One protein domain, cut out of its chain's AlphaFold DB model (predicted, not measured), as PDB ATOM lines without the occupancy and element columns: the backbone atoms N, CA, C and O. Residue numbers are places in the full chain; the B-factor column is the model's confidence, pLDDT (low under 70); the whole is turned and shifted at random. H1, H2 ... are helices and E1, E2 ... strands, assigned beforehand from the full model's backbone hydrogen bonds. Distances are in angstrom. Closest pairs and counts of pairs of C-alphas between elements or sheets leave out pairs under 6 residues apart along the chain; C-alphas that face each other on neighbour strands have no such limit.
ATOM      1  N   ARG A  13      31.933 -14.984  73.162       43.06
ATOM      2  CA  ARG A  13      32.612 -14.018  74.040       43.06
ATOM      3  C   ARG A  13      32.725 -12.592  73.480       43.06
ATOM      4  O   ARG A  13      33.063 -11.697  74.240       43.06
ATOM      5  N   SER A  14      32.487 -12.371  72.186       51.16
ATOM      6  CA  SER A  14      32.592 -11.045  71.550       51.16
ATOM      7  C   SER A  14      31.256 -10.308  71.389       51.16
ATOM      8  O   SER A  14      31.237  -9.180  70.897       51.16
ATOM      9  N   GLN A  15      30.137 -10.921  71.787       72.38
ATOM     10  CA  GLN A  15      28.815 -10.310  71.663       72.38
ATOM     11  C   GLN A  15      28.350  -9.762  73.012       72.38
ATOM     12  O   GLN A  15      28.419 -10.440  74.031       72.38
ATOM     13  N   HIS A  16      27.856  -8.526  72.998       87.31
ATOM     14  CA  HIS A  16      27.265  -7.871  74.164       87.31
ATOM     15  C   HIS A  16      26.160  -8.759  74.784       87.31
ATOM     16  O   HIS A  16      25.365  -9.304  74.016       87.31
ATOM     17  N   PRO A  17      26.018  -8.864  76.123       90.31
ATOM     18  CA  PRO A  17      25.009  -9.714  76.763       90.31
ATOM     19  C   PRO A  17      23.593  -9.485  76.227       90.31
ATOM     20  O   PRO A  17      22.966 -10.424  75.755       90.31
ATOM     21  N   ALA A  18      23.146  -8.228  76.136       90.19
ATOM     22  CA  ALA A  18      21.865  -7.852  75.518       90.19
ATOM     23  C   ALA A  18      21.723  -8.143  73.995       90.19
ATOM     24  O   ALA A  18      20.701  -7.845  73.383       90.19
ATOM     25  N   ALA A  19      22.751  -8.665  73.317       88.00
ATOM     26  CA  ALA A  19      22.631  -9.230  71.964       88.00
ATOM     27  C   ALA A  19      22.193 -10.697  71.980       88.00
ATOM     28  O   ALA A  19      21.601 -11.182  71.017       88.00
ATOM     29  N   VAL A  20      22.529 -11.391  73.062       89.44
ATOM     30  CA  VAL A  20      22.291 -12.816  73.262       89.44
ATOM     31  C   VAL A  20      21.034 -13.011  74.108       89.44
ATOM     32  O   VAL A  20      20.170 -13.812  73.760       89.44
ATOM     33  N   GLU A  21      20.921 -12.252  75.192       93.00
ATOM     34  CA  GLU A  21      19.824 -12.244  76.152       93.00
ATOM     35  C   GLU A  21      18.894 -11.060  75.863       93.00
ATOM     36  O   GLU A  21      19.316  -9.911  75.931       93.00
ATOM     37  N   VAL A  22      17.629 -11.324  75.533       93.81
ATOM     38  CA  VAL A  22      16.629 -10.255  75.337       93.81
ATOM     39  C   VAL A  22      15.997  -9.854  76.672       93.81
ATOM     40  O   VAL A  22      15.759  -8.677  76.922       93.81
ATOM     41  N   GLU A  23      15.776 -10.835  77.544       97.00
ATOM     42  CA  GLU A  23      15.200 -10.654  78.872       97.00
ATOM     43  C   GLU A  23      16.054 -11.356  79.930       97.00
ATOM     44  O   GLU A  23      16.749 -12.340  79.645       97.00
ATOM     45  N   ALA A  24      15.948 -10.877  81.165       98.25
ATOM     46  CA  ALA A  24      16.561 -11.468  82.346       98.25
ATOM     47  C   ALA A  24      15.580 -11.488  83.525       98.25
ATOM     48  O   ALA A  24      14.565 -10.793  83.519       98.25
ATOM     49  N   ILE A  25      15.898 -12.293  84.536       98.50
ATOM     50  CA  ILE A  25      15.212 -12.329  85.828       98.50
ATOM     51  C   ILE A  25      16.120 -11.695  86.882       98.50
ATOM     52  O   ILE A  25      17.278 -12.099  87.012       98.50
ATOM     53  N   ILE A  26      15.598 -10.725  87.632       98.56
ATOM     54  CA  ILE A  26      16.330 -10.047  88.707       98.56
ATOM     55  C   ILE A  26      16.645 -11.030  89.842       98.56
ATOM     56  O   ILE A  26      15.772 -11.750  90.326       98.56
ATOM     57  N   LEU A  27      17.904 -11.040  90.271       98.50
ATOM     58  CA  LEU A  27      18.424 -11.833  91.382       98.50
ATOM     59  C   LEU A  27      18.579 -11.001  92.657       98.50
ATOM     60  O   LEU A  27      18.338 -11.511  93.748       98.50
ATOM     61  N   ASP A  28      18.995  -9.744  92.521       97.75
ATOM     62  CA  ASP A  28      19.205  -8.811  93.627       97.75
ATOM     63  C   ASP A  28      19.044  -7.372  93.129       97.75
ATOM     64  O   ASP A  28      19.383  -7.077  91.978       97.75
ATOM     65  N   TYR A  29      18.540  -6.488  93.989       96.75
ATOM     66  CA  TYR A  29      18.376  -5.064  93.710       96.75
ATOM     67  C   TYR A  29      18.980  -4.233  94.838       96.75
ATOM     68  O   TYR A  29      18.652  -4.402  96.011       96.75
ATOM     69  N   ILE A  30      19.863  -3.312  94.461       94.44
ATOM     70  CA  ILE A  30      20.705  -2.529  95.358       94.44
ATOM     71  C   ILE A  30      20.468  -1.049  95.027       94.44
ATOM     72  O   ILE A  30      21.213  -0.461  94.239       94.44
ATOM     73  N   PRO A  31      19.426  -0.418  95.608       91.56
ATOM     74  CA  PRO A  31      19.003   0.936  95.232       91.56
ATOM     75  C   PRO A  31      20.079   2.005  95.449       91.56
ATOM     76  O   PRO A  31      20.122   3.004  94.742       91.56
ATOM     77  N   GLN A  32      20.949   1.794  96.439       86.81
ATOM     78  CA  GLN A  32      21.997   2.743  96.823       86.81
ATOM     79  C   GLN A  32      23.330   2.502  96.092       86.81
ATOM     80  O   GLN A  32      24.278   3.245  96.315       86.81
ATOM     81  N   GLY A  33      23.413   1.474  95.241       82.50
ATOM     82  CA  GLY A  33      24.656   1.058  94.595       82.50
ATOM     83  C   GLY A  33      25.595   0.252  95.492       82.50
ATOM     84  O   GLY A  33      25.334   0.018  96.676       82.50
ATOM     85  N   LEU A  34      26.700  -0.216  94.910       75.06
ATOM     86  CA  LEU A  34      27.716  -1.000  95.612       75.06
ATOM     87  C   LEU A  34      28.847  -0.077  96.081       75.06
ATOM     88  O   LEU A  34      29.717   0.309  95.304       75.06
ATOM     89  N   TYR A  35      28.893   0.238  97.377       58.28
ATOM     90  CA  TYR A  35      29.906   1.144  97.945       58.28
ATOM     91  C   TYR A  35      31.362   0.741  97.608       58.28
ATOM     92  O   TYR A  35      32.214   1.596  97.363       58.28
ATOM     93  N   ASN A  36      31.635  -0.567  97.538       64.25
ATOM     94  CA  ASN A  36      32.950  -1.136  97.222       64.25
ATOM     95  C   ASN A  36      33.109  -1.579  95.751       64.25
ATOM     96  O   ASN A  36      34.012  -2.365  95.459       64.25
ATOM     97  N   ASP A  37      32.278  -1.097  94.818       64.69
ATOM     98  CA  ASP A  37      32.423  -1.447  93.397       64.69
ATOM     99  C   ASP A  37      33.765  -0.951  92.823       64.69
ATOM    100  O   ASP A  37      34.264   0.136  93.167       64.69
ATOM    101  N   GLN A  38      34.353  -1.744  91.925       56.62
ATOM    102  CA  GLN A  38      35.536  -1.353  91.158       56.62
ATOM    103  C   GLN A  38      35.217  -0.241  90.143       56.62
ATOM    104  O   GLN A  38      36.089   0.576  89.842       56.62
ATOM    105  N   HIS A  39      33.969  -0.157  89.677       55.00
ATOM    106  CA  HIS A  39      33.454   0.876  88.783       55.00
ATOM    107  C   HIS A  39      32.884   2.034  89.611       55.00
ATOM    108  O   HIS A  39      31.947   1.880  90.391       55.00
ATOM    109  N   LYS A  40      33.456   3.235  89.482       59.69
ATOM    110  CA  LYS A  40      33.069   4.395  90.309       59.69
ATOM    111  C   LYS A  40      31.617   4.823  90.053       59.69
ATOM    112  O   LYS A  40      30.944   5.293  90.963       59.69
ATOM    113  N   GLU A  41      31.142   4.625  88.830       56.72
ATOM    114  CA  GLU A  41      29.775   4.860  88.362       56.72
ATOM    115  C   GLU A  41      28.710   3.996  89.056       56.72
ATOM    116  O   GLU A  41      27.535   4.352  89.021       56.72
ATOM    117  N   HIS A  42      29.117   2.901  89.699       62.72
ATOM    118  CA  HIS A  42      28.245   1.930  90.363       62.72
ATOM    119  C   HIS A  42      28.101   2.170  91.876       62.72
ATOM    120  O   HIS A  42      27.286   1.535  92.545       62.72
ATOM    121  N   ARG A  43      28.886   3.097  92.436       68.56
ATOM    122  CA  ARG A  43      28.929   3.325  93.887       68.56
ATOM    123  C   ARG A  43      27.744   4.114  94.423       68.56
ATOM    124  O   ARG A  43      27.348   3.876  95.555       68.56
ATOM    125  N   ASP A  44      27.193   5.001  93.595       72.25
ATOM    126  CA  ASP A  44      26.158   5.970  93.975       72.25
ATOM    127  C   ASP A  44      24.918   5.884  93.057       72.25
ATOM    128  O   ASP A  44      24.230   6.881  92.825       72.25
ATOM    129  N   ARG A  45      24.664   4.721  92.437       82.00
ATOM    130  CA  ARG A  45      23.533   4.508  91.514       82.00
ATOM    131  C   ARG A  45      22.834   3.177  91.782       82.00
ATOM    132  O   ARG A  45      23.521   2.229  92.151       82.00
ATOM    133  N   PRO A  46      21.519   3.071  91.522       91.50
ATOM    134  CA  PRO A  46      20.816   1.800  91.609       91.50
ATOM    135  C   PRO A  46      21.438   0.757  90.684       91.50
ATOM    136  O   PRO A  46      21.702   1.035  89.511       91.50
ATOM    137  N   ILE A  47      21.650  -0.445  91.210       92.94
ATOM    138  CA  ILE A  47      22.165  -1.593  90.461       92.94
ATOM    139  C   ILE A  47      21.272  -2.784  90.726       92.94
ATOM    140  O   ILE A  47      20.831  -2.999  91.853       92.94
ATOM    141  N   ALA A  48      21.051  -3.588  89.697       96.38
ATOM    142  CA  ALA A  48      20.477  -4.908  89.853       96.38
ATOM    143  C   ALA A  48      21.398  -5.964  89.244       96.38
ATOM    144  O   ALA A  48      22.009  -5.740  88.199       96.38
ATOM    145  N   GLN A  49      21.475  -7.122  89.894       97.31
ATOM    146  CA  GLN A  49      22.070  -8.324  89.319       97.31
ATOM    147  C   GLN A  49      20.955  -9.225  88.801       97.31
ATOM    148  O   GLN A  49      19.902  -9.335  89.427       97.31
ATOM    149  N   ALA A  50      21.170  -9.871  87.658       98.38
ATOM    150  CA  ALA A  50      20.152 -10.657  86.975       98.38
ATOM    151  C   ALA A  50      20.744 -11.874  86.250       98.38
ATOM    152  O   ALA A  50      21.938 -11.929  85.940       98.38
ATOM    153  N   VAL A  51      19.885 -12.849  85.947       98.50
ATOM    154  CA  VAL A  51      20.203 -14.013  85.108       98.50
ATOM    155  C   VAL A  51      19.382 -13.978  83.821       98.50
ATOM    156  O   VAL A  51      18.157 -13.871  83.848       98.50
ATOM    157  N   GLY A  52      20.060 -14.061  82.679       97.88
ATOM    158  CA  GLY A  52      19.436 -14.070  81.361       97.88
ATOM    159  C   GLY A  52      18.544 -15.293  81.133       97.88
ATOM    160  O   GLY A  52      18.866 -16.409  81.538       97.88
ATOM    161  N   VAL A  53      17.416 -15.100  80.454       96.38
ATOM    162  CA  VAL A  53      16.418 -16.160  80.216       96.38
ATOM    163  C   VAL A  53      16.871 -17.139  79.125       96.38
ATOM    164  O   VAL A  53      16.521 -18.322  79.130       96.38
ATOM    165  N   ARG A  54      17.655 -16.676  78.143       93.31
ATOM    166  CA  ARG A  54      18.002 -17.471  76.964       93.31
ATOM    167  C   ARG A  54      19.169 -18.413  77.230       93.31
ATOM    168  O   ARG A  54      19.052 -19.583  76.849       93.31
ATOM    169  N   ARG A  55      20.277 -17.915  77.783       94.19
ATOM    170  CA  ARG A  55      21.528 -18.663  77.998       94.19
ATOM    171  C   ARG A  55      22.008 -18.675  79.445       94.19
ATOM    172  O   ARG A  55      23.077 -19.223  79.696       94.19
ATOM    173  N   PHE A  56      21.221 -18.141  80.380       96.81
ATOM    174  CA  PHE A  56      21.604 -18.029  81.789       96.81
ATOM    175  C   PHE A  56      22.856 -17.174  82.002       96.81
ATOM    176  O   PHE A  56      23.607 -17.380  82.954       96.81
ATOM    177  N   THR A  57      23.086 -16.205  81.111       95.88
ATOM    178  CA  THR A  57      24.187 -15.248  81.254       95.88
ATOM    179  C   THR A  57      23.937 -14.386  82.486       95.88
ATOM    180  O   THR A  57      22.867 -13.790  82.610       95.88
ATOM    181  N   LEU A  58      24.907 -14.316  83.394       97.12
ATOM    182  CA  LEU A  58      24.836 -13.438  84.557       97.12
ATOM    183  C   LEU A  58      25.220 -12.019  84.142       97.12
ATOM    184  O   LEU A  58      26.200 -11.822  83.420       97.12
ATOM    185  N   VAL A  59      24.450 -11.037  84.589       96.00
ATOM    186  CA  VAL A  59      24.666  -9.623  84.271       96.00
ATOM    187  C   VAL A  59      24.391  -8.765  85.498       96.00
ATOM    188  O   VAL A  59      23.520  -9.088  86.304       96.00
ATOM    189  N   ASP A  60      25.114  -7.665  85.628       94.38
ATOM    190  CA  ASP A  60      24.705  -6.492  86.388       94.38
ATOM    191  C   ASP A  60      24.196  -5.412  85.432       94.38
ATOM    192  O   ASP A  60      24.427  -5.442  84.222       94.38
ATOM    193  N   GLY A  61      23.458  -4.450  85.966       93.56
ATOM    194  CA  GLY A  61      23.030  -3.309  85.184       93.56
ATOM    195  C   GLY A  61      22.355  -2.236  86.013       93.56
ATOM    196  O   GLY A  61      22.016  -2.436  87.180       93.56
ATOM    197  N   ILE A  62      22.138  -1.096  85.367       93.81
ATOM    198  CA  ILE A  62      21.422   0.045  85.930       93.81
ATOM    199  C   ILE A  62      19.960  -0.073  85.492       93.81
ATOM    200  O   ILE A  62      19.691  -0.012  84.286       93.81
ATOM    201  N   PRO A  63      19.006  -0.265  86.411       95.75
ATOM    202  CA  PRO A  63      17.602  -0.286  86.045       95.75
ATOM    203  C   PRO A  63      17.092   1.146  85.802       95.75
ATOM    204  O   PRO A  63      17.526   2.094  86.457       95.75
ATOM    205  N   LEU A  64      16.182   1.320  84.834       94.44
ATOM    206  CA  LEU A  64      15.578   2.633  84.532       94.44
ATOM    207  C   LEU A  64      14.413   3.003  85.468       94.44
ATOM    208  O   LEU A  64      13.943   4.139  85.450       94.44
ATOM    209  N   SER A  65      13.957   2.052  86.278       94.12
ATOM    210  CA  SER A  65      12.937   2.192  87.318       94.12
ATOM    211  C   SER A  65      13.266   1.245  88.473       94.12
ATOM    212  O   SER A  65      14.115   0.372  88.313       94.12
ATOM    213  N   ASP A  66      12.589   1.362  89.614       94.81
ATOM    214  CA  ASP A  66      12.724   0.357  90.674       94.81
ATOM    215  C   ASP A  66      12.314  -1.038  90.179       94.81
ATOM    216  O   ASP A  66      11.442  -1.173  89.312       94.81
ATOM    217  N   VAL A  67      12.974  -2.065  90.722       97.19
ATOM    218  CA  VAL A  67      12.765  -3.468  90.350       97.19
ATOM    219  C   VAL A  67      12.640  -4.367  91.575       97.19
ATOM    220  O   VAL A  67      13.135  -4.052  92.655       97.19
ATOM    221  N   GLU A  68      12.005  -5.519  91.388       97.44
ATOM    222  CA  GLU A  68      11.807  -6.534  92.420       97.44
ATOM    223  C   GLU A  68      12.570  -7.825  92.094       97.44
ATOM    224  O   GLU A  68      12.809  -8.164  90.934       97.44
ATOM    225  N   VAL A  69      12.942  -8.587  93.124       97.69
ATOM    226  CA  VAL A  69      13.556  -9.912  92.949       97.69
ATOM    227  C   VAL A  69      12.577 -10.841  92.224       97.69
ATOM    228  O   VAL A  69      11.379 -10.831  92.493       97.69
ATOM    229  N   PHE A  70      13.094 -11.652  91.301       97.94
ATOM    230  CA  PHE A  70      12.338 -12.516  90.388       97.94
ATOM    231  C   PHE A  70      11.493 -11.792  89.329       97.94
ATOM    232  O   PHE A  70      10.859 -12.453  88.501       97.94
ATOM    233  N   GLN A  71      11.534 -10.458  89.272       97.94
ATOM    234  CA  GLN A  71      10.912  -9.708  88.189       97.94
ATOM    235  C   GLN A  71      11.619  -9.991  86.860       97.94
ATOM    236  O   GLN A  71      12.848 -10.059  86.780       97.94
ATOM    237  N   ARG A  72      10.826 -10.120  85.795       97.75
ATOM    238  CA  ARG A  72      11.319 -10.197  84.420       97.75
ATOM    239  C   ARG A  72      11.543  -8.798  83.856       97.75
ATOM    240  O   ARG A  72      10.639  -7.965  83.892       97.75
ATOM    241  N   VAL A  73      12.726  -8.566  83.300       98.06
ATOM    242  CA  VAL A  73      13.152  -7.275  82.742       98.06
ATOM    243  C   VAL A  73      13.723  -7.446  81.340       98.06
ATOM    244  O   VAL A  73      14.296  -8.489  81.017       98.06
ATOM    245  N   THR A  74      13.599  -6.410  80.518       98.00
ATOM    246  CA  THR A  74      14.200  -6.338  79.183       98.00
ATOM    247  C   THR A  74      15.608  -5.768  79.277       98.00
ATOM    248  O   THR A  74      15.837  -4.761  79.948       98.00
ATOM    249  N   LEU A  75      16.565  -6.389  78.587       97.44
ATOM    250  CA  LEU A  75      17.949  -5.930  78.590       97.44
ATOM    251  C   LEU A  75      18.203  -4.898  77.485       97.44
ATOM    252  O   LEU A  75      18.027  -5.180  76.298       97.44
ATOM    253  N   ALA A  76      18.696  -3.725  77.873       96.25
ATOM    254  CA  ALA A  76      19.204  -2.702  76.963       96.25
ATOM    255  C   ALA A  76      20.738  -2.661  76.990       96.25
ATOM    256  O   ALA A  76      21.377  -2.948  78.003       96.25
ATOM    257  N   ARG A  77      21.349  -2.299  75.859       94.25
ATOM    258  CA  ARG A  77      22.809  -2.187  75.735       94.25
ATOM    259  C   ARG A  77      23.297  -0.873  76.323       94.25
ATOM    260  O   ARG A  77      22.817   0.180  75.909       94.25
ATOM    261  N   SER A  78      24.295  -0.934  77.199       92.25
ATOM    262  CA  SER A  78      25.061   0.242  77.603       92.25
ATOM    263  C   SER A  78      26.073   0.598  76.516       92.25
ATOM    264  O   SER A  78      26.983  -0.176  76.205       92.25
ATOM    265  N   VAL A  79      25.915   1.772  75.913       89.62
ATOM    266  CA  VAL A  79      26.792   2.275  74.855       89.62
ATOM    267  C   VAL A  79      27.475   3.549  75.335       89.62
ATOM    268  O   VAL A  79      26.828   4.563  75.581       89.62
ATOM    269  N   LEU A  80      28.802   3.509  75.442       88.44
ATOM    270  CA  LEU A  80      29.604   4.677  75.798       88.44
ATOM    271  C   LEU A  80      29.887   5.530  74.555       88.44
ATOM    272  O   LEU A  80      30.274   5.017  73.496       88.44
ATOM    273  N   ARG A  81      29.722   6.847  74.688       87.12
ATOM    274  CA  ARG A  81      30.094   7.841  73.676       87.12
ATOM    275  C   ARG A  81      30.877   8.972  74.313       87.12
ATOM    276  O   ARG A  81      30.492   9.476  75.357       87.12
ATOM    277  N   THR A  82      31.969   9.377  73.676       86.62
ATOM    278  CA  THR A  82      32.822  10.454  74.183       86.62
ATOM    279  C   THR A  82      32.715  11.650  73.258       86.62
ATOM    280  O   THR A  82      33.180  11.592  72.122       86.62
ATOM    281  N   LEU A  83      32.137  12.738  73.755       85.88
ATOM    282  CA  LEU A  83      32.122  14.022  73.068       85.88
ATOM    283  C   LEU A  83      33.374  14.823  73.420       85.88
ATOM    284  O   LEU A  83      33.890  14.750  74.541       85.88
ATOM    285  N   ILE A  84      33.855  15.605  72.458       84.50
ATOM    286  CA  ILE A  84      34.979  16.525  72.635       84.50
ATOM    287  C   ILE A  84      34.409  17.940  72.640       84.50
ATOM    288  O   ILE A  84      33.950  18.428  71.614       84.50
ATOM    289  N   GLN A  85      34.436  18.590  73.801       79.94
ATOM    290  CA  GLN A  85      33.955  19.957  73.982       79.94
ATOM    291  C   GLN A  85      35.133  20.933  74.124       79.94
ATOM    292  O   GLN A  85      36.168  20.555  74.688       79.94
ATOM    293  N   PRO A  86      34.987  22.202  73.709       76.25
ATOM    294  CA  PRO A  86      35.896  23.267  74.119       76.25
ATOM    295  C   PRO A  86      35.862  23.429  75.646       76.25
ATOM    296  O   PRO A  86      34.821  23.679  76.246       76.25
ATOM    297  N   GLY A  87      37.009  23.249  76.296       74.19
ATOM    298  CA  GLY A  87      37.194  23.418  77.739       74.19
ATOM    299  C   GLY A  87      37.435  24.871  78.159       74.19
ATOM    300  O   GLY A  87      37.484  25.162  79.352       74.19
ATOM    301  N   ASP A  88      37.605  25.775  77.196       77.62
ATOM    302  CA  ASP A  88      37.696  27.216  77.386       77.62
ATOM    303  C   ASP A  88      37.102  27.976  76.188       77.62
ATOM    304  O   ASP A  88      36.945  27.441  75.092       77.62
ATOM    305  N   ILE A  89      36.794  29.261  76.391       72.88
ATOM    306  CA  ILE A  89      36.220  30.151  75.361       72.88
ATOM    307  C   ILE A  89      37.178  30.301  74.160       72.88
ATOM    308  O   ILE A  89      36.752  30.593  73.047       72.88
ATOM    309  N   ARG A  90      38.485  30.091  74.381       75.62
ATOM    310  CA  ARG A  90      39.534  30.178  73.355       75.62
ATOM    311  C   ARG A  90      39.725  28.879  72.558       75.62
ATOM    312  O   ARG A  90      40.520  28.888  71.623       75.62
ATOM    313  N   GLY A  91      39.056  27.784  72.932       70.56
ATOM    314  CA  GLY A  91      39.189  26.470  72.295       70.56
ATOM    315  C   GLY A  91      40.581  25.835  72.412       70.56
ATOM    316  O   GLY A  91      40.891  24.906  71.672       70.56
ATOM    317  N   GLN A  92      41.437  26.332  73.309       73.75
ATOM    318  CA  GLN A  92      42.796  25.820  73.514       73.75
ATOM    319  C   GLN A  92      42.813  24.602  74.433       73.75
ATOM    320  O   GLN A  92      43.725  23.777  74.361       73.75
ATOM    321  N   LYS A  93      41.809  24.475  75.303       78.50
ATOM    322  CA  LYS A  93      41.615  23.290  76.138       78.50
ATOM    323  C   LYS A  93      40.473  22.467  75.576       78.50
ATOM    324  O   LYS A  93      39.463  23.010  75.152       78.50
ATOM    325  N   VAL A  94      40.616  21.149  75.623       82.62
ATOM    326  CA  VAL A  94      39.544  20.209  75.286       82.62
ATOM    327  C   VAL A  94      39.053  19.524  76.551       82.62
ATOM    328  O   VAL A  94      39.846  19.099  77.393       82.62
ATOM    329  N   LYS A  95      37.737  19.405  76.684       82.88
ATOM    330  CA  LYS A  95      37.066  18.644  77.729       82.88
ATOM    331  C   LYS A  95      36.407  17.435  77.079       82.88
ATOM    332  O   LYS A  95      35.581  17.583  76.185       82.88
ATOM    333  N   LYS A  96      36.779  16.235  77.520       84.62
ATOM    334  CA  LYS A  96      36.115  14.999  77.095       84.62
ATOM    335  C   LYS A  96      34.942  14.727  78.025       84.62
ATOM    336  O   LYS A  96      35.125  14.708  79.241       84.62
ATOM    337  N   VAL A  97      33.764  14.531  77.453       84.44
ATOM    338  CA  VAL A  97      32.548  14.185  78.193       84.44
ATOM    339  C   VAL A  97      32.092  12.816  77.727       84.44
ATOM    340  O   VAL A  97      31.767  12.640  76.557       84.44
ATOM    341  N   THR A  98      32.102  11.846  78.638       85.81
ATOM    342  CA  THR A  98      31.611  10.494  78.365       85.81
ATOM    343  C   THR A  98      30.140  10.407  78.744       85.81
ATOM    344  O   THR A  98      29.766  10.698  79.877       85.81
ATOM    345  N   ILE A  99      29.326   9.988  77.788       89.06
ATOM    346  CA  ILE A  99      27.885   9.802  77.887       89.06
ATOM    347  C   ILE A  99      27.610   8.305  77.830       89.06
ATOM    348  O   ILE A  99      28.170   7.596  76.990       89.06
ATOM    349  N   ILE A 100      26.737   7.835  78.716       89.81
ATOM    350  CA  ILE A 100      26.242   6.460  78.708       89.81
ATOM    351  C   ILE A 100      24.847   6.471  78.094       89.81
ATOM    352  O   ILE A 100      23.956   7.152  78.603       89.81
ATOM    353  N   LEU A 101      24.668   5.727  77.009       92.56
ATOM    354  CA  LEU A 101      23.384   5.542  76.347       92.56
ATOM    355  C   LEU A 101      22.823   4.164  76.687       92.56
ATOM    356  O   LEU A 101      23.535   3.166  76.614       92.56
ATOM    357  N   SER A 102      21.539   4.117  77.018       94.69
ATOM    358  CA  SER A 102      20.733   2.904  77.064       94.69
ATOM    359  C   SER A 102      20.115   2.683  75.698       94.69
ATOM    360  O   SER A 102      19.266   3.471  75.298       94.69
ATOM    361  N   CYS A 103      20.542   1.653  74.975       94.56
ATOM    362  CA  CYS A 103      20.098   1.402  73.609       94.56
ATOM    363  C   CYS A 103      19.324   0.085  73.485       94.56
ATOM    364  O   CYS A 103      19.837  -0.985  73.828       94.56
ATOM    365  N   LEU A 104      18.117   0.155  72.926       93.94
ATOM    366  CA  LEU A 104      17.220  -0.972  72.693       93.94
ATOM    367  C   LEU A 104      16.899  -1.090  71.190       93.94
ATOM    368  O   LEU A 104      16.547  -0.096  70.555       93.94
ATOM    369  N   PRO A 105      17.009  -2.281  70.575       90.75
ATOM    370  CA  PRO A 105      16.596  -2.463  69.189       90.75
ATOM    371  C   PRO A 105      15.068  -2.389  69.080       90.75
ATOM    372  O   PRO A 105      14.364  -3.186  69.701       90.75
ATOM    373  N   GLY A 106      14.555  -1.492  68.246       85.56
ATOM    374  CA  GLY A 106      13.128  -1.293  67.994       85.56
ATOM    375  C   GLY A 106      12.643  -1.909  66.671       85.56
ATOM    376  O   GLY A 106      13.271  -2.850  66.162       85.56
ATOM    377  N   PRO A 107      11.500  -1.440  66.138       80.12
ATOM    378  CA  PRO A 107      10.981  -1.855  64.833       80.12
ATOM    379  C   PRO A 107      11.900  -1.425  63.674       80.12
ATOM    380  O   PRO A 107      12.782  -0.585  63.832       80.12
ATOM    381  N   GLU A 108      11.726  -2.059  62.509       79.94
ATOM    382  CA  GLU A 108      12.434  -1.721  61.255       79.94
ATOM    383  C   GLU A 108      13.974  -1.733  61.327       79.94
ATOM    384  O   GLU A 108      14.655  -1.118  60.513       79.94
ATOM    385  N   LYS A 109      14.546  -2.491  62.273       78.56
ATOM    386  CA  LYS A 109      15.997  -2.552  62.555       78.56
ATOM    387  C   LYS A 109      16.593  -1.235  63.078       78.56
ATOM    388  O   LYS A 109      17.816  -1.142  63.170       78.56
ATOM    389  N   MET A 110      15.762  -0.270  63.473       84.94
ATOM    390  CA  MET A 110      16.214   0.952  64.136       84.94
ATOM    391  C   MET A 110      16.587   0.675  65.592       84.94
ATOM    392  O   MET A 110      15.974  -0.161  66.259       84.94
ATOM    393  N   VAL A 111      17.598   1.377  66.102       91.62
ATOM    394  CA  VAL A 111      17.988   1.324  67.516       91.62
ATOM    395  C   VAL A 111      17.515   2.595  68.206       91.62
ATOM    396  O   VAL A 111      17.736   3.683  67.699       91.62
ATOM    397  N   TYR A 112      16.882   2.476  69.364       94.06
ATOM    398  CA  TYR A 112      16.413   3.615  70.148       94.06
ATOM    399  C   TYR A 112      17.297   3.757  71.375       94.06
ATOM    400  O   TYR A 112      17.545   2.766  72.063       94.06
ATOM    401  N   CYS A 113      17.809   4.957  71.628       94.81
ATOM    402  CA  CYS A 113      18.800   5.211  72.663       94.81
ATOM    403  C   CYS A 113      18.380   6.360  73.586       94.81
ATOM    404  O   CYS A 113      17.986   7.421  73.119       94.81
ATOM    405  N   TYR A 114      18.544   6.176  74.895       94.38
ATOM    406  CA  TYR A 114      18.288   7.190  75.920       94.38
ATOM    407  C   TYR A 114      19.570   7.504  76.713       94.38
ATOM    408  O   TYR A 114      20.221   6.568  77.193       94.38
ATOM    409  N   PRO A 115      19.967   8.777  76.892       92.81
ATOM    410  CA  PRO A 115      21.116   9.134  77.720       92.81
ATOM    411  C   PRO A 115      20.811   8.981  79.218       92.81
ATOM    412  O   PRO A 115      19.929   9.635  79.760       92.81
ATOM    413  N   LEU A 116      21.596   8.163  79.925       89.56
ATOM    414  CA  LEU A 116      21.404   7.903  81.363       89.56
ATOM    415  C   LEU A 116      21.716   9.101  82.265       89.56
ATOM    416  O   LEU A 116      21.363   9.114  83.441       89.56
ATOM    417  N   THR A 117      22.438  10.086  81.742       85.00
ATOM    418  CA  THR A 117      22.781  11.319  82.447       85.00
ATOM    419  C   THR A 117      22.133  12.493  81.733       85.00
ATOM    420  O   THR A 117      22.275  12.556  80.511       85.00
ATOM    421  N   PRO A 118      21.505  13.444  82.449       84.06
ATOM    422  CA  PRO A 118      20.993  14.661  81.832       84.06
ATOM    423  C   PRO A 118      22.088  15.378  81.040       84.06
ATOM    424  O   PRO A 118      23.196  15.580  81.545       84.06
ATOM    425  N   LEU A 119      21.774  15.747  79.801       86.19
ATOM    426  CA  LEU A 119      22.680  16.435  78.889       86.19
ATOM    427  C   LEU A 119      22.171  17.849  78.622       86.19
ATOM    428  O   LEU A 119      20.968  18.079  78.511       86.19
ATOM    429  N   ASP A 120      23.093  18.798  78.506       87.81
ATOM    430  CA  ASP A 120      22.773  20.130  78.003       87.81
ATOM    431  C   ASP A 120      22.500  20.092  76.490       87.81
ATOM    432  O   ASP A 120      22.892  19.156  75.789       87.81
ATOM    433  N   LYS A 121      21.847  21.140  75.977       88.56
ATOM    434  CA  LYS A 121      21.429  21.206  74.572       88.56
ATOM    435  C   LYS A 121      22.590  21.012  73.592       88.56
ATOM    436  O   LYS A 121      22.445  20.270  72.631       88.56
ATOM    437  N   TRP A 122      23.747  21.623  73.853       86.75
ATOM    438  CA  TRP A 122      24.906  21.492  72.968       86.75
ATOM    439  C   TRP A 122      25.395  20.042  72.912       86.75
ATOM    440  O   TRP A 122      25.726  19.542  71.836       86.75
ATOM    441  N   SER A 123      25.406  19.350  74.056       88.19
ATOM    442  CA  SER A 123      25.799  17.940  74.134       88.19
ATOM    443  C   SER A 123      24.813  17.028  73.407       88.19
ATOM    444  O   SER A 123      25.248  16.095  72.736       88.19
ATOM    445  N   LEU A 124      23.507  17.302  73.505       88.50
ATOM    446  CA  LEU A 124      22.470  16.573  72.764       88.50
ATOM    447  C   LEU A 124      22.594  16.783  71.254       88.50
ATOM    448  O   LEU A 124      22.616  15.804  70.511       88.50
ATOM    449  N   ASP A 125      22.741  18.035  70.813       89.88
ATOM    450  CA  ASP A 125      22.885  18.382  69.395       89.88
ATOM    451  C   ASP A 125      24.145  17.718  68.809       89.88
ATOM    452  O   ASP A 125      24.082  17.053  67.775       89.88
ATOM    453  N   SER A 126      25.267  17.796  69.533       88.19
ATOM    454  CA  SER A 126      26.539  17.174  69.139       88.19
ATOM    455  C   SER A 126      26.457  15.645  69.093       88.19
ATOM    456  O   SER A 126      27.047  15.010  68.220       88.19
ATOM    457  N   LEU A 127      25.740  15.030  70.041       89.12
ATOM    458  CA  LEU A 127      25.520  13.586  70.051       89.12
ATOM    459  C   LEU A 127      24.641  13.148  68.872       89.12
ATOM    460  O   LEU A 127      24.944  12.142  68.233       89.12
ATOM    461  N   SER A 128      23.579  13.898  68.581       89.44
ATOM    462  CA  SER A 128      22.678  13.631  67.459       89.44
ATOM    463  C   SER A 128      23.418  13.732  66.122       89.44
ATOM    464  O   SER A 128      23.338  12.818  65.302       89.44
ATOM    465  N   GLU A 129      24.236  14.773  65.940       88.88
ATOM    466  CA  GLU A 129      25.089  14.937  64.757       88.88
ATOM    467  C   GLU A 129      26.089  13.778  64.606       88.88
ATOM    468  O   GLU A 129      26.246  13.226  63.516       88.88
ATOM    469  N   LEU A 130      26.728  13.350  65.701       87.00
ATOM    470  CA  LEU A 130      27.638  12.202  65.695       87.00
ATOM    471  C   LEU A 130      26.933  10.923  65.212       87.00
ATOM    472  O   LEU A 130      27.459  10.220  64.352       87.00
ATOM    473  N   ILE A 131      25.735  10.635  65.727       86.88
ATOM    474  CA  ILE A 131      24.955   9.448  65.339       86.88
ATOM    475  C   ILE A 131      24.528   9.521  63.866       86.88
ATOM    476  O   ILE A 131      24.601   8.517  63.153       86.88
ATOM    477  N   GLN A 132      24.120  10.699  63.385       87.25
ATOM    478  CA  GLN A 132      23.767  10.904  61.976       87.25
ATOM    479  C   GLN A 132      24.970  10.678  61.051       87.25
ATOM    480  O   GLN A 132      24.845   9.974  60.048       87.25
ATOM    481  N   ASN A 133      26.148  11.186  61.421       86.81
ATOM    482  CA  ASN A 133      27.392  10.981  60.672       86.81
ATOM    483  C   ASN A 133      27.843   9.510  60.650       86.81
ATOM    484  O   ASN A 133      28.449   9.065  59.677       86.81
ATOM    485  N   GLU A 134      27.506   8.731  61.680       83.50
ATOM    486  CA  GLU A 134      27.695   7.272  61.722       83.50
ATOM    487  C   GLU A 134      26.646   6.499  60.886       83.50
ATOM    488  O   GLU A 134      26.569   5.272  60.962       83.50
ATOM    489  N   GLY A 135      25.835   7.192  60.080       78.50
ATOM    490  CA  GLY A 135      24.830   6.590  59.202       78.50
ATOM    491  C   GLY A 135      23.441   6.459  59.824       78.50
ATOM    492  O   GLY A 135      22.618   5.714  59.297       78.50
ATOM    493  N   GLY A 136      23.165   7.155  60.935       78.94
ATOM    494  CA  GLY A 136      21.822   7.233  61.519       78.94
ATOM    495  C   GLY A 136      21.317   5.908  62.091       78.94
ATOM    496  O   GLY A 136      20.124   5.628  62.060       78.94
ATOM    497  N   TRP A 137      22.221   5.074  62.605       79.38
ATOM    498  CA  TRP A 137      21.890   3.745  63.131       79.38
ATOM    499  C   TRP A 137      21.022   3.777  64.403       79.38
ATOM    500  O   TRP A 137      20.458   2.742  64.772       79.38
ATOM    501  N   ALA A 138      20.918   4.932  65.073       86.75
ATOM    502  CA  ALA A 138      20.114   5.121  66.274       86.75
ATOM    503  C   ALA A 138      19.260   6.396  66.259       86.75
ATOM    504  O   ALA A 138      19.636   7.412  65.677       86.75
ATOM    505  N   LEU A 139      18.134   6.337  66.970       90.00
ATOM    506  CA  LEU A 139      17.257   7.454  67.301       90.00
ATOM    507  C   LEU A 139      17.365   7.747  68.794       90.00
ATOM    508  O   LEU A 139      17.275   6.832  69.615       90.00
ATOM    509  N   LEU A 140      17.575   9.013  69.145       91.44
ATOM    510  CA  LEU A 140      17.538   9.446  70.537       91.44
ATOM    511  C   LEU A 140      16.082   9.639  70.962       91.44
ATOM    512  O   LEU A 140      15.332  10.307  70.257       91.44
ATOM    513  N   VAL A 141      15.710   9.038  72.089       92.44
ATOM    514  CA  VAL A 141      14.397   9.222  72.723       92.44
ATOM    515  C   VAL A 141      14.504  10.206  73.879       92.44
ATOM    516  O   VAL A 141      15.558  10.305  74.520       92.44
ATOM    517  N   ASP A 142      13.411  10.908  74.165       87.62
ATOM    518  CA  ASP A 142      13.404  11.994  75.147       87.62
ATOM    519  C   ASP A 142      13.188  11.487  76.579       87.62
ATOM    520  O   ASP A 142      13.582  12.146  77.546       87.62
ATOM    521  N   SER A 143      12.593  10.300  76.737       91.50
ATOM    522  CA  SER A 143      12.269   9.730  78.045       91.50
ATOM    523  C   SER A 143      12.558   8.224  78.160       91.50
ATOM    524  O   SER A 143      12.455   7.487  77.178       91.50
ATOM    525  N   PRO A 144      12.844   7.709  79.377       92.69
ATOM    526  CA  PRO A 144      12.939   6.266  79.621       92.69
ATOM    527  C   PRO A 144      11.654   5.504  79.264       92.69
ATOM    528  O   PRO A 144      11.722   4.359  78.826       92.69
ATOM    529  N   SER A 145      10.491   6.142  79.431       93.81
ATOM    530  CA  SER A 145       9.175   5.551  79.164       93.81
ATOM    531  C   SER A 145       8.965   5.189  77.693       93.81
ATOM    532  O   SER A 145       8.253   4.232  77.404       93.81
ATOM    533  N   GLU A 146       9.609   5.891  76.761       94.56
ATOM    534  CA  GLU A 146       9.575   5.519  75.342       94.56
ATOM    535  C   GLU A 146      10.289   4.187  75.090       94.56
ATOM    536  O   GLU A 146       9.786   3.358  74.335       94.56
ATOM    537  N   LEU A 147      11.415   3.924  75.772       94.38
ATOM    538  CA  LEU A 147      12.074   2.614  75.696       94.38
ATOM    539  C   LEU A 147      11.187   1.505  76.266       94.38
ATOM    540  O   LEU A 147      11.153   0.411  75.702       94.38
ATOM    541  N   SER A 148      10.458   1.788  77.348       95.38
ATOM    542  CA  SER A 148       9.464   0.864  77.901       95.38
ATOM    543  C   SER A 148       8.359   0.553  76.891       95.38
ATOM    544  O   SER A 148       8.071  -0.620  76.669       95.38
ATOM    545  N   GLY A 149       7.809   1.568  76.214       94.94
ATOM    546  CA  GLY A 149       6.795   1.376  75.169       94.94
ATOM    547  C   GLY A 149       7.304   0.529  73.998       94.94
ATOM    548  O   GLY A 149       6.635  -0.408  73.570       94.94
ATOM    549  N   ILE A 150       8.539   0.766  73.541       93.75
ATOM    550  CA  ILE A 150       9.168  -0.040  72.480       93.75
ATOM    551  C   ILE A 150       9.352  -1.500  72.916       93.75
ATOM    552  O   ILE A 150       9.219  -2.415  72.099       93.75
ATOM    553  N   ALA A 151       9.680  -1.748  74.186       94.56
ATOM    554  CA  ALA A 151       9.770  -3.105  74.711       94.56
ATOM    555  C   ALA A 151       8.394  -3.796  74.714       94.56
ATOM    556  O   ALA A 151       8.283  -4.928  74.234       94.56
ATOM    557  N   GLU A 152       7.344  -3.103  75.158       94.81
ATOM    558  CA  GLU A 152       5.968  -3.620  75.182       94.81
ATOM    559  C   GLU A 152       5.428  -3.937  73.785       94.81
ATOM    560  O   GLU A 152       4.845  -5.003  73.582       94.81
ATOM    561  N   GLU A 153       5.683  -3.077  72.795       92.62
ATOM    562  CA  GLU A 153       5.306  -3.322  71.394       92.62
ATOM    563  C   GLU A 153       5.915  -4.619  70.841       92.62
ATOM    564  O   GLU A 153       5.340  -5.277  69.970       92.62
ATOM    565  N   LYS A 154       7.072  -5.029  71.372       90.88
ATOM    566  CA  LYS A 154       7.752  -6.284  71.017       90.88
ATOM    567  C   LYS A 154       7.319  -7.470  71.883       90.88
ATOM    568  O   LYS A 154       7.879  -8.558  71.732       90.88
ATOM    569  N   GLY A 155       6.339  -7.277  72.765       93.12
ATOM    570  CA  GLY A 155       5.861  -8.280  73.714       93.12
ATOM    571  C   GLY A 155       6.873  -8.605  74.813       93.12
ATOM    572  O   GLY A 155       6.873  -9.728  75.314       93.12
ATOM    573  N   LEU A 156       7.764  -7.663  75.134       95.25
ATOM    574  CA  LEU A 156       8.769  -7.785  76.189       95.25
ATOM    575  C   LEU A 156       8.338  -7.009  77.440       95.25
ATOM    576  O   LEU A 156       7.414  -6.197  77.398       95.25
ATOM    577  N   SER A 157       9.030  -7.236  78.557       95.50
ATOM    578  CA  SER A 157       8.807  -6.465  79.785       95.50
ATOM    579  C   SER A 157       9.087  -4.962  79.581       95.50
ATOM    580  O   SER A 157      10.160  -4.621  79.071       95.50
ATOM    581  N   PRO A 158       8.204  -4.047  80.032       96.50
ATOM    582  CA  PRO A 158       8.456  -2.601  79.979       96.50
ATOM    583  C   PRO A 158       9.619  -2.157  80.871       96.50
ATOM    584  O   PRO A 158      10.171  -1.071  80.695       96.50
ATOM    585  N   THR A 159       9.978  -2.964  81.870       97.44
ATOM    586  CA  THR A 159      11.054  -2.646  82.808       97.44
ATOM    587  C   THR A 159      12.402  -2.895  82.146       97.44
ATOM    588  O   THR A 159      12.707  -4.024  81.760       97.44
ATOM    589  N   ILE A 160      13.212  -1.845  82.023       97.56
ATOM    590  CA  ILE A 160      14.494  -1.893  81.319       97.56
ATOM    591  C   ILE A 160      15.652  -1.992  82.311       97.56
ATOM    592  O   ILE A 160      15.776  -1.168  83.220       97.56
ATOM    593  N   LEU A 161      16.541  -2.956  82.076       97.31
ATOM    594  CA  LEU A 161      17.835  -3.079  82.739       97.31
ATOM    595  C   LEU A 161      18.952  -2.790  81.733       97.31
ATOM    596  O   LEU A 161      19.100  -3.490  80.730       97.31
ATOM    597  N   VAL A 162      19.745  -1.755  81.995       95.81
ATOM    598  CA  VAL A 162      20.833  -1.331  81.111       95.81
ATOM    599  C   VAL A 162      22.113  -2.036  81.520       95.81
ATOM    600  O   VAL A 162      22.658  -1.753  82.585       95.81
ATOM    601  N   VAL A 163      22.592  -2.951  80.679       94.62
ATOM    602  CA  VAL A 163      23.708  -3.845  81.025       94.62
ATOM    603  C   VAL A 163      24.994  -3.454  80.290       94.62
ATOM    604  O   VAL A 163      24.930  -3.048  79.123       94.62
ATOM    605  N   PRO A 164      26.169  -3.559  80.936       91.12
ATOM    606  CA  PRO A 164      27.463  -3.335  80.303       91.12
ATOM    607  C   PRO A 164      27.817  -4.465  79.315       91.12
ATOM    608  O   PRO A 164      27.161  -5.511  79.272       91.12
ATOM    609  N   PRO A 165      28.873  -4.289  78.497       88.62
ATOM    610  CA  PRO A 165      29.295  -5.302  77.527       88.62
ATOM    611  C   PRO A 165      29.917  -6.554  78.160       88.62
ATOM    612  O   PRO A 165      30.041  -7.567  77.475       88.62
ATOM    613  N   ASN A 166      30.324  -6.498  79.429       89.62
ATOM    614  CA  ASN A 166      30.978  -7.607  80.112       89.62
ATOM    615  C   ASN A 166      29.963  -8.325  81.014       89.62
ATOM    616  O   ASN A 166      29.421  -7.683  81.908       89.62
ATOM    617  N   PRO A 167      29.694  -9.625  80.805       92.19
ATOM    618  CA  PRO A 167      28.870 -10.400  81.724       92.19
ATOM    619  C   PRO A 167      29.607 -10.666  83.045       92.19
ATOM    620  O   PRO A 167      30.840 -10.696  83.085       92.19
ATOM    621  N   LEU A 168      28.840 -10.930  84.102       91.94
ATOM    622  CA  LEU A 168      29.364 -11.311  85.410       91.94
ATOM    623  C   LEU A 168      29.788 -12.778  85.449       91.94
ATOM    624  O   LEU A 168      29.223 -13.638  84.763       91.94
ATOM    625  N   LYS A 169      30.741 -13.086  86.328       93.19
ATOM    626  CA  LYS A 169      30.982 -14.461  86.770       93.19
ATOM    627  C   LYS A 169      30.152 -14.762  88.011       93.19
ATOM    628  O   LYS A 169      29.687 -13.869  88.710       93.19
TER     629      LYS A 169
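Overview. This is residues 13 to 169 of the 301 residues of the protein "DUF655 domain-containing protein" of Aeropyrum sp (UniProt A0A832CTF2). A small closed barrel of five strands, E1, E2, E3, E8 and E4, forms one end, and from it the long hairpin of E4 and E5 runs out to make the longest axis. E6 and E7 widen this ribbon beside E5; the sheet curls round H2, while H3 covers E5 from outside the barrel and short H1 sits on the barrel's outside. The 157 printed residues hold three named helices and eight named strands, in the order H1 E1 E2 E3 E4 E5 E6 H2 E7 H3 E8; the pairing is mixed and so is the class, helices and strands. The whole is compact, with a radius of gyration of the C-alphas of 16.3 A and spans of 53 by 41 by 30 A.

Along the chain. Find C-alpha 17 at (25.009, -9.714, 76.763), where H1 begins, residues 17 to 20. E1, residues 23 to 30, is 19.2 A long and bends by 70 degrees at residue 27. Next come E2, residues 47 to 52, and E3, residues 58 to 63. E4, residues 72 to 86, runs 42.8 A to C-alpha 86 at (35.896, 23.267, 74.119); E5, residues 94 to 105, returns over 32.8 A. Then follow E6, residues 111 to 115; H2, residues 121 to 133, 18.3 A; E7, residues 138 to 140; H3, residues 144 to 153, 14.8 A; and E8, residues 160 to 163, ending at C-alpha 163 (23.708, -3.845, 81.025).

Arrangement. Round the ring, look at N 27 and O 49 of E1 and E2, 2.8 A, then N 50 and O 59 of E2 and E3, 2.8 A; E1, E2 and E3 form a meander, each the antiparallel neighbour of the one before. E3 and E8 are antiparallel, with N 62 and O 162 at 2.9 A; E8 and E4 are parallel, with N 161 and O 74 at 2.9 A. E4 and E1 are antiparallel, with N 24 and O 73 at 2.9 A; E1, E2, E3 and E4 form a Greek key, four strands in a row of which three, E1, E2 and E3, are a meander and the first is the antiparallel neighbour of the fourth. E4, E5 and E6 form a second meander: see N 81 and O 99, 2.9 A, and N 102 and O 114, 2.8 A. E6, H2 and E7 are a strand-helix-strand unit, two parallel strands with a helix between, its crossover right-handed; N 113 and O 139 are 2.8 A apart. H2 stands at the sheet's level, only just, at a height of 3.8 A; its closest C-alphas to E4 are Leu 127 and Leu 83, 7.3 A. H3 lies over E5 at a height of 8.4 A, along the strands at 18 degrees on the local plane. H1 has a height of 7.0 A, over none of the strands, only just, with 2 C-alphas on E4 and 2 on E8. Every O i to N i+4 pair is within hydrogen-bond range in H2 and H3; H1 is too short for one.

Size, cuts and confidence. The C-alphas farthest apart are those of Phe 70 and Arg 90, 53.4 A. The printed part has no cut, and the link from E1 to E2, residues 31 to 46, is long. Look for pLDDT under 70 at residues 13 to 14 and 35 to 43; the mean of the printed part is 87.9.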